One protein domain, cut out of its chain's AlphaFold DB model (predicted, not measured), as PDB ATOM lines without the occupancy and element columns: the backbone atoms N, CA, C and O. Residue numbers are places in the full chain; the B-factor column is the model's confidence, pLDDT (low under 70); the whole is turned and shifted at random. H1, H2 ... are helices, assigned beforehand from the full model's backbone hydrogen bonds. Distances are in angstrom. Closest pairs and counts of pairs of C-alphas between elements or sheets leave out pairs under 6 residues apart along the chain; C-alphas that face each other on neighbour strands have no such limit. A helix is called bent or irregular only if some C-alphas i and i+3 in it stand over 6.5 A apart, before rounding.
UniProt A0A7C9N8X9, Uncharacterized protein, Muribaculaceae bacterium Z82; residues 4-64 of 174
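This is residues 4 to 64 of the 174 residues of an uncharacterized protein of Muribaculaceae bacterium Z82 (UniProt A0A7C9N8X9). Two helices, H1 and H2, make the arms of a V with its corner at residues 17 and 18, and a helical hairpin, H3 and H4, sits at the open side of the V. H4 reaches from H1 at its first residue to H3 at its last, and with few contacts between the helices the whole is an open frame; H2 touches no helix. The printed part has 61 residues with four named helices, in the order H1, H2, H3, H4, and no named strand, and its class is all helix. It is compact, with a radius of gyration of the C-alphas of 11.7 A, and spans 32 by 29 by 18 A.

The longest helix is H1, residues 4 to 16. It touches H4, residues 56 to 62, with residues 6 to 10 alone; the closest C-alphas are those of Leu 10 and Ile 56, 6.2 A apart. These two helices run the same way at a steep tilt of 55 degrees. H4 also touches H3, residues 40 to 49, with the C-alphas of Thr 43 and Val 62 closest at 6.8 A. H3 and H4 form a helical hairpin, running opposite ways at a shallow tilt of 34 degrees, only just short of steep. H2, residues 19 to 30, is close to H1 but not clearly touching, with the C-alphas of Met 14 and Arg 22 closest at 6.3 A; they run opposite ways at a steep tilt of 56 degrees. H2 is also close to H3 but not clearly touching, the closest C-alphas, Leu 29 and Ile 47, being 7.3 A apart. It is likewise close to H4 but not clearly touching, where the C-alphas of Leu 29 and Val 62 are closest at 7.3 A and the lines are only just about perpendicular, at 72 degrees. H1 and H3 are apart. In H2 and H4 every O i to N i+4 pair is within hydrogen-bond range, against 5 of 9 in H1 and 4 of 6 in H3.

H1 begins at C-alpha 4 (-25.806, -21.323, -8.159) and is 20.5 A long. It is irregular, with C-alphas 4 and 7 at 7.2 A from each other; H3 is only just irregular, with C-alphas 42 and 45 at 6.7 A. H2 begins at C-alpha 19 (-18.395, -32.050, 15.427) and is 16.2 A long. H3 measures 13.4 A and H4 10.0 A, and H4 ends at C-alpha 62 (-30.856, -40.044, 2.257).

The two C-alphas farthest apart are those of Ala 4 and Gly 37, at 33.9 A. The printed part has no cut. The link from H1 to H2 is tight, with 2 residues; those from H2 to H3, 9 residues, and from H3 to H4, 6 residues, are short. The mean pLDDT of the printed part is 72.9, and 25 residues are under 70, namely 4 to 8 and 33 to 52.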
ATOM      1  N   ALA A   4     -27.152 -21.355  -8.733       37.41
ATOM      2  CA  ALA A   4     -25.806 -21.323  -8.159       37.41
ATOM      3  C   ALA A   4     -25.751 -21.245  -6.615       37.41
ATOM      4  O   ALA A   4     -24.683 -21.421  -6.037       37.41
ATOM      5  N   LEU A   5     -26.872 -21.003  -5.921       45.41
ATOM      6  CA  LEU A   5     -26.889 -20.862  -4.449       45.41
ATOM      7  C   LEU A   5     -27.176 -22.165  -3.685       45.41
ATOM      8  O   LEU A   5     -27.011 -22.216  -2.469       45.41
ATOM      9  N   VAL A   6     -27.595 -23.228  -4.372       51.91
ATOM     10  CA  VAL A   6     -28.012 -24.497  -3.748       51.91
ATOM     11  C   VAL A   6     -26.856 -25.271  -3.072       51.91
ATOM     12  O   VAL A   6     -27.098 -25.833  -2.005       51.91
ATOM     13  N   PRO A   7     -25.603 -25.284  -3.579       55.03
ATOM     14  CA  PRO A   7     -24.516 -26.041  -2.940       55.03
ATOM     15  C   PRO A   7     -24.095 -25.497  -1.563       55.03
ATOM     16  O   PRO A   7     -23.763 -26.265  -0.661       55.03
ATOM     17  N   PHE A   8     -24.148 -24.175  -1.367       65.62
ATOM     18  CA  PHE A   8     -23.636 -23.531  -0.151       65.62
ATOM     19  C   PHE A   8     -24.495 -23.802   1.089       65.62
ATOM     20  O   PHE A   8     -23.974 -23.923   2.190       65.62
ATOM     21  N   PHE A   9     -25.808 -23.981   0.929       79.06
ATOM     22  CA  PHE A   9     -26.713 -24.190   2.064       79.06
ATOM     23  C   PHE A   9     -26.430 -25.480   2.836       79.06
ATOM     24  O   PHE A   9     -26.543 -25.487   4.063       79.06
ATOM     25  N   LEU A  10     -26.059 -26.562   2.141       83.12
ATOM     26  CA  LEU A  10     -25.698 -27.811   2.808       83.12
ATOM     27  C   LEU A  10     -24.334 -27.697   3.495       83.12
ATOM     28  O   LEU A  10     -24.184 -28.163   4.623       83.12
ATOM     29  N   ALA A  11     -23.362 -27.052   2.846       83.94
ATOM     30  CA  ALA A  11     -22.050 -26.806   3.438       83.94
ATOM     31  C   ALA A  11     -22.165 -25.968   4.721       83.94
ATOM     32  O   ALA A  11     -21.632 -26.365   5.755       83.94
ATOM     33  N   ASP A  12     -22.940 -24.882   4.683       87.81
ATOM     34  CA  ASP A  12     -23.194 -24.020   5.840       87.81
ATOM     35  C   ASP A  12     -23.898 -24.783   6.968       87.81
ATOM     36  O   ASP A  12     -23.518 -24.661   8.131       87.81
ATOM     37  N   PHE A  13     -24.888 -25.622   6.635       89.56
ATOM     38  CA  PHE A  13     -25.540 -26.489   7.617       89.56
ATOM     39  C   PHE A  13     -24.535 -27.435   8.278       89.56
ATOM     40  O   PHE A  13     -24.508 -27.543   9.503       89.56
ATOM     41  N   MET A  14     -23.699 -28.112   7.485       87.12
ATOM     42  CA  MET A  14     -22.709 -29.068   7.985       87.12
ATOM     43  C   MET A  14     -21.632 -28.390   8.838       87.12
ATOM     44  O   MET A  14     -21.159 -28.988   9.805       87.12
ATOM     45  N   GLN A  15     -21.260 -27.150   8.514       88.44
ATOM     46  CA  GLN A  15     -20.340 -26.336   9.309       88.44
ATOM     47  C   GLN A  15     -20.980 -25.817  10.601       88.44
ATOM     48  O   GLN A  15     -20.294 -25.728  11.616       88.44
ATOM     49  N   SER A  16     -22.285 -25.525  10.599       89.25
ATOM     50  CA  SER A  16     -22.993 -25.067  11.797       89.25
ATOM     51  C   SER A  16     -23.259 -26.186  12.813       89.25
ATOM     52  O   SER A  16     -23.676 -25.904  13.935       89.25
ATOM     53  N   GLN A  17     -23.087 -27.458  12.433       89.81
ATOM     54  CA  GLN A  17     -23.305 -28.590  13.334       89.81
ATOM     55  C   GLN A  17     -22.108 -28.834  14.257       89.81
ATOM     56  O   GLN A  17     -20.946 -28.739  13.862       89.81
ATOM     57  N   VAL A  18     -22.389 -29.285  15.482       90.00
ATOM     58  CA  VAL A  18     -21.349 -29.756  16.408       90.00
ATOM     59  C   VAL A  18     -20.616 -30.959  15.801       90.00
ATOM     60  O   VAL A  18     -21.239 -31.850  15.217       90.00
ATOM     61  N   LYS A  19     -19.292 -31.028  16.002       86.69
ATOM     62  CA  LYS A  19     -18.395 -32.050  15.427       86.69
ATOM     63  C   LYS A  19     -18.927 -33.485  15.554       86.69
ATOM     64  O   LYS A  19     -18.885 -34.240  14.588       86.69
ATOM     65  N   GLY A  20     -19.460 -33.857  16.721       86.81
ATOM     66  CA  GLY A  20     -20.012 -35.197  16.955       86.81
ATOM     67  C   GLY A  20     -21.263 -35.502  16.123       86.81
ATOM     68  O   GLY A  20     -21.399 -36.602  15.586       86.81
ATOM     69  N   TYR A  21     -22.152 -34.519  15.960       86.50
ATOM     70  CA  TYR A  21     -23.361 -34.671  15.152       86.50
ATOM     71  C   TYR A  21     -23.030 -34.724  13.659       86.50
ATOM     72  O   TYR A  21     -23.506 -35.617  12.959       86.50
ATOM     73  N   ARG A  22     -22.122 -33.857  13.196       86.25
ATOM     74  CA  ARG A  22     -21.577 -33.904  11.833       86.25
ATOM     75  C   ARG A  22     -20.975 -35.275  11.511       86.25
ATOM     76  O   ARG A  22     -21.343 -35.883  10.510       86.25
ATOM     77  N   ALA A  23     -20.125 -35.802  12.392       85.69
ATOM     78  CA  ALA A  23     -19.527 -37.127  12.220       85.69
ATOM     79  C   ALA A  23     -20.582 -38.248  12.187       85.69
ATOM     80  O   ALA A  23     -20.415 -39.242  11.483       85.69
ATOM     81  N   SER A  24     -21.685 -38.099  12.927       86.12
ATOM     82  CA  SER A  24     -22.814 -39.033  12.871       86.12
ATOM     83  C   SER A  24     -23.528 -38.998  11.518       86.12
ATOM     84  O   SER A  24     -23.828 -40.057  10.966       86.12
ATOM     85  N   ILE A  25     -23.762 -37.809  10.955       84.88
ATOM     86  CA  ILE A  25     -24.338 -37.652   9.612       84.88
ATOM     87  C   ILE A  25     -23.415 -38.300   8.577       84.88
ATOM     88  O   ILE A  25     -23.858 -39.162   7.824       84.88
ATOM     89  N   GLU A  26     -22.122 -37.970   8.596       85.00
ATOM     90  CA  GLU A  26     -21.129 -38.540   7.678       85.00
ATOM     91  C   GLU A  26     -21.048 -40.070   7.798       85.00
ATOM     92  O   GLU A  26     -21.006 -40.766   6.786       85.00
ATOM     93  N   ARG A  27     -21.091 -40.620   9.020       83.50
ATOM     94  CA  ARG A  27     -21.135 -42.072   9.245       83.50
ATOM     95  C   ARG A  27     -22.401 -42.704   8.670       83.50
ATOM     96  O   ARG A  27     -22.313 -43.766   8.063       83.50
ATOM     97  N   ASN A  28     -23.562 -42.073   8.851       81.56
ATOM     98  CA  ASN A  28     -24.823 -42.559   8.287       81.56
ATOM     99  C   ASN A  28     -24.802 -42.549   6.754       81.56
ATOM    100  O   ASN A  28     -25.270 -43.508   6.145       81.56
ATOM    101  N   LEU A  29     -24.239 -41.503   6.140       80.25
ATOM    102  CA  LEU A  29     -24.063 -41.417   4.689       80.25
ATOM    103  C   LEU A  29     -23.111 -42.513   4.193       80.25
ATOM    104  O   LEU A  29     -23.484 -43.298   3.327       80.25
ATOM    105  N   LYS A  30     -21.926 -42.643   4.806       78.25
ATOM    106  CA  LYS A  30     -20.938 -43.680   4.460       78.25
ATOM    107  C   LYS A  30     -21.481 -45.096   4.640       78.25
ATOM    108  O   LYS A  30     -21.255 -45.936   3.785       78.25
ATOM    109  N   GLY A  31     -22.243 -45.356   5.701       72.50
ATOM    110  CA  GLY A  31     -22.843 -46.670   5.960       72.50
ATOM    111  C   GLY A  31     -23.918 -47.096   4.951       72.50
ATOM    112  O   GLY A  31     -24.349 -48.249   4.983       72.50
ATOM    113  N   ARG A  32     -24.371 -46.182   4.082       71.38
ATOM    114  CA  ARG A  32     -25.273 -46.468   2.955       71.38
ATOM    115  C   ARG A  32     -24.524 -46.677   1.638       71.38
ATOM    116  O   ARG A  32     -25.078 -47.297   0.736       71.38
ATOM    117  N   ILE A  33     -23.277 -46.216   1.540       65.88
ATOM    118  CA  ILE A  33     -22.385 -46.507   0.413       65.88
ATOM    119  C   ILE A  33     -21.964 -47.979   0.535       65.88
ATOM    120  O   ILE A  33     -21.332 -48.368   1.513       65.88
ATOM    121  N   GLY A  34     -22.352 -48.813  -0.431       57.16
ATOM    122  CA  GLY A  34     -21.953 -50.226  -0.486       57.16
ATOM    123  C   GLY A  34     -22.869 -51.226   0.233       57.16
ATOM    124  O   GLY A  34     -22.544 -52.410   0.269       57.16
ATOM    125  N   LYS A  35     -24.027 -50.810   0.769       56.47
ATOM    126  CA  LYS A  35     -25.074 -51.764   1.181       56.47
ATOM    127  C   LYS A  35     -25.941 -52.142  -0.022       56.47
ATOM    128  O   LYS A  35     -26.685 -51.300  -0.514       56.47
ATOM    129  N   LEU A  36     -25.897 -53.406  -0.452       47.25
ATOM    130  CA  LEU A  36     -26.945 -53.975  -1.308       47.25
ATOM    131  C   LEU A  36     -28.199 -54.257  -0.461       47.25
ATOM    132  O   LEU A  36     -28.107 -54.873   0.601       47.25
ATOM    133  N   GLY A  37     -29.353 -53.778  -0.934       52.19
ATOM    134  CA  GLY A  37     -30.678 -53.967  -0.337       52.19
ATOM    135  C   GLY A  37     -31.488 -52.668  -0.189       52.19
ATOM    136  O   GLY A  37     -31.027 -51.717   0.445       52.19
ATOM    137  N   SER A  38     -32.700 -52.669  -0.764       50.59
ATOM    138  CA  SER A  38     -33.859 -51.743  -0.699       50.59
ATOM    139  C   SER A  38     -33.598 -50.228  -0.610       50.59
ATOM    140  O   SER A  38     -34.077 -49.494  -1.465       50.59
ATOM    141  N   ALA A  39     -32.856 -49.728   0.382       50.19
ATOM    142  CA  ALA A  39     -32.491 -48.310   0.474       50.19
ATOM    143  C   ALA A  39     -31.117 -48.008  -0.155       50.19
ATOM    144  O   ALA A  39     -30.921 -46.932  -0.719       50.19
ATOM    145  N   GLY A  40     -30.162 -48.941  -0.068       52.84
ATOM    146  CA  GLY A  40     -28.802 -48.766  -0.592       52.84
ATOM    147  C   GLY A  40     -28.685 -48.989  -2.103       52.84
ATOM    148  O   GLY A  40     -27.836 -48.364  -2.734       52.84
ATOM    149  N   GLU A  41     -29.591 -49.777  -2.694       56.84
ATOM    150  CA  GLU A  41     -29.648 -50.035  -4.144       56.84
ATOM    151  C   GLU A  41     -29.900 -48.769  -4.970       56.84
ATOM    152  O   GLU A  41     -29.275 -48.587  -6.010       56.84
ATOM    153  N   TYR A  42     -30.754 -47.861  -4.489       58.31
ATOM    154  CA  TYR A  42     -31.116 -46.646  -5.229       58.31
ATOM    155  C   TYR A  42     -30.315 -45.413  -4.798       58.31
ATOM    156  O   TYR A  42     -30.034 -44.537  -5.612       58.31
ATOM    157  N   THR A  43     -29.909 -45.334  -3.525       62.66
ATOM    158  CA  THR A  43     -29.239 -44.133  -2.990       62.66
ATOM    159  C   THR A  43     -27.725 -44.266  -2.862       62.66
ATOM    160  O   THR A  43     -27.027 -43.253  -2.889       62.66
ATOM    161  N   GLY A  44     -27.179 -45.484  -2.778       63.28
ATOM    162  CA  GLY A  44     -25.740 -45.710  -2.609       63.28
ATOM    163  C   GLY A  44     -24.915 -45.192  -3.789       63.28
ATOM    164  O   GLY A  44     -23.891 -44.538  -3.579       63.28
ATOM    165  N   ALA A  45     -25.398 -45.405  -5.018       65.50
ATOM    166  CA  ALA A  45     -24.766 -44.896  -6.236       65.50
ATOM    167  C   ALA A  45     -24.791 -43.359  -6.309       65.50
ATOM    168  O   ALA A  45     -23.799 -42.744  -6.691       65.50
ATOM    169  N   LEU A  46     -25.887 -42.728  -5.869       67.62
ATOM    170  CA  LEU A  46     -26.004 -41.267  -5.808       67.62
ATOM    171  C   LEU A  46     -25.037 -40.670  -4.778       67.62
ATOM    172  O   LEU A  46     -24.339 -39.705  -5.070       67.62
ATOM    173  N   ILE A  47     -24.942 -41.253  -3.582       67.62
ATOM    174  CA  ILE A  47     -24.018 -40.761  -2.550       67.62
ATOM    175  C   ILE A  47     -22.561 -40.896  -3.020       67.62
ATOM    176  O   ILE A  47     -21.767 -39.991  -2.777       67.62
ATOM    177  N   ALA A  48     -22.218 -41.994  -3.702       66.06
ATOM    178  CA  ALA A  48     -20.883 -42.202  -4.261       66.06
ATOM    179  C   ALA A  48     -20.564 -41.214  -5.397       66.06
ATOM    180  O   ALA A  48     -19.466 -40.674  -5.440       66.06
ATOM    181  N   HIS A  49     -21.528 -40.938  -6.278       66.06
ATOM    182  CA  HIS A  49     -21.357 -40.006  -7.395       66.06
ATOM    183  C   HIS A  49     -21.188 -38.547  -6.938       66.06
ATOM    184  O   HIS A  49     -20.460 -37.778  -7.555       66.06
ATOM    185  N   TYR A  50     -21.857 -38.151  -5.851       64.88
ATOM    186  CA  TYR A  50     -21.870 -36.770  -5.360       64.88
ATOM    187  C   TYR A  50     -21.089 -36.578  -4.049       64.88
ATOM    188  O   TYR A  50     -21.339 -35.619  -3.315       64.88
ATOM    189  N   SER A  51     -20.147 -37.472  -3.732       62.56
ATOM    190  CA  SER A  51     -19.438 -37.478  -2.444       62.56
ATOM    191  C   SER A  51     -18.644 -36.200  -2.161       62.56
ATOM    192  O   SER A  51     -18.452 -35.854  -0.997       62.56
ATOM    193  N   GLU A  52     -18.198 -35.496  -3.202       63.50
ATOM    194  CA  GLU A  52     -17.430 -34.250  -3.080       63.50
ATOM    195  C   GLU A  52     -18.317 -33.001  -2.969       63.50
ATOM    196  O   GLU A  52     -17.968 -32.050  -2.272       63.50
ATOM    197  N   ALA A  53     -19.489 -33.010  -3.612       70.12
ATOM    198  CA  ALA A  53     -20.412 -31.878  -3.657       70.12
ATOM    199  C   ALA A  53     -21.866 -32.366  -3.644       70.12
ATOM    200  O   ALA A  53     -22.537 -32.395  -4.675       70.12
ATOM    201  N   MET A  54     -22.353 -32.768  -2.467       77.44
ATOM    202  CA  MET A  54     -23.690 -33.347  -2.320       77.44
ATOM    203  C   MET A  54     -24.794 -32.299  -2.554       77.44
ATOM    204  O   MET A  54     -24.897 -31.335  -1.791       77.44
ATOM    205  N   PRO A  55     -25.675 -32.484  -3.555       79.62
ATOM    206  CA  PRO A  55     -26.855 -31.650  -3.721       79.62
ATOM    207  C   PRO A  55     -27.840 -31.833  -2.565       79.62
ATOM    208  O   PRO A  55     -28.022 -32.938  -2.048       79.62
ATOM    209  N   ILE A  56     -28.552 -30.760  -2.213       83.44
ATOM    210  CA  ILE A  56     -29.541 -30.777  -1.124       83.44
ATOM    211  C   ILE A  56     -30.619 -31.833  -1.358       83.44
ATOM    212  O   ILE A  56     -30.972 -32.543  -0.427       83.44
ATOM    213  N   TRP A  57     -31.128 -31.980  -2.580       81.31
ATOM    214  CA  TRP A  57     -32.189 -32.951  -2.860       81.31
ATOM    215  C   TRP A  57     -31.744 -34.401  -2.584       81.31
ATOM    216  O   TRP A  57     -32.514 -35.159  -2.005       81.31
ATOM    217  N   ILE A  58     -30.482 -34.757  -2.877       79.44
ATOM    218  CA  ILE A  58     -29.912 -36.070  -2.517       79.44
ATOM    219  C   ILE A  58     -29.782 -36.185  -1.005       79.44
ATOM    220  O   ILE A  58     -30.144 -37.203  -0.425       79.44
ATOM    221  N   PHE A  59     -29.283 -35.140  -0.347       83.31
ATOM    222  CA  PHE A  59     -29.172 -35.135   1.106       83.31
ATOM    223  C   PHE A  59     -30.529 -35.405   1.771       83.31
ATOM    224  O   PHE A  59     -30.612 -36.272   2.636       83.31
ATOM    225  N   LEU A  60     -31.595 -34.729   1.331       83.56
ATOM    226  CA  LEU A  60     -32.949 -34.886   1.872       83.56
ATOM    227  C   LEU A  60     -33.516 -36.301   1.672       83.56
ATOM    228  O   LEU A  60     -34.189 -36.799   2.571       83.56
ATOM    229  N   GLU A  61     -33.206 -36.950   0.549       80.19
ATOM    230  CA  GLU A  61     -33.624 -38.329   0.254       80.19
ATOM    231  C   GLU A  61     -32.959 -39.347   1.197       80.19
ATOM    232  O   GLU A  61     -33.534 -40.356   1.609       80.19
ATOM    233  N   VAL A  62     -31.704 -39.081   1.557       78.94
ATOM    234  CA  VAL A  62     -30.856 -40.044   2.257       78.94
ATOM    235  C   VAL A  62     -30.952 -39.894   3.774       78.94
ATOM    236  O   VAL A  62     -30.825 -40.877   4.511       78.94
ATOM    237  N   VAL A  63     -31.134 -38.683   4.292       84.44
ATOM    238  CA  VAL A  63     -31.040 -38.454   5.735       84.44
ATOM    239  C   VAL A  63     -32.241 -38.991   6.518       84.44
ATOM    240  O   VAL A  63     -33.375 -38.981   6.045       84.44
ATOM    241  N   PRO A  64     -32.040 -39.446   7.769       86.50
ATOM    242  CA  PRO A  64     -33.162 -39.795   8.629       86.50
ATOM    243  C   PRO A  64     -34.001 -38.555   8.957       86.50
ATOM    244  O   PRO A  64     -33.488 -37.437   9.030       86.50
TER     245      PRO A  64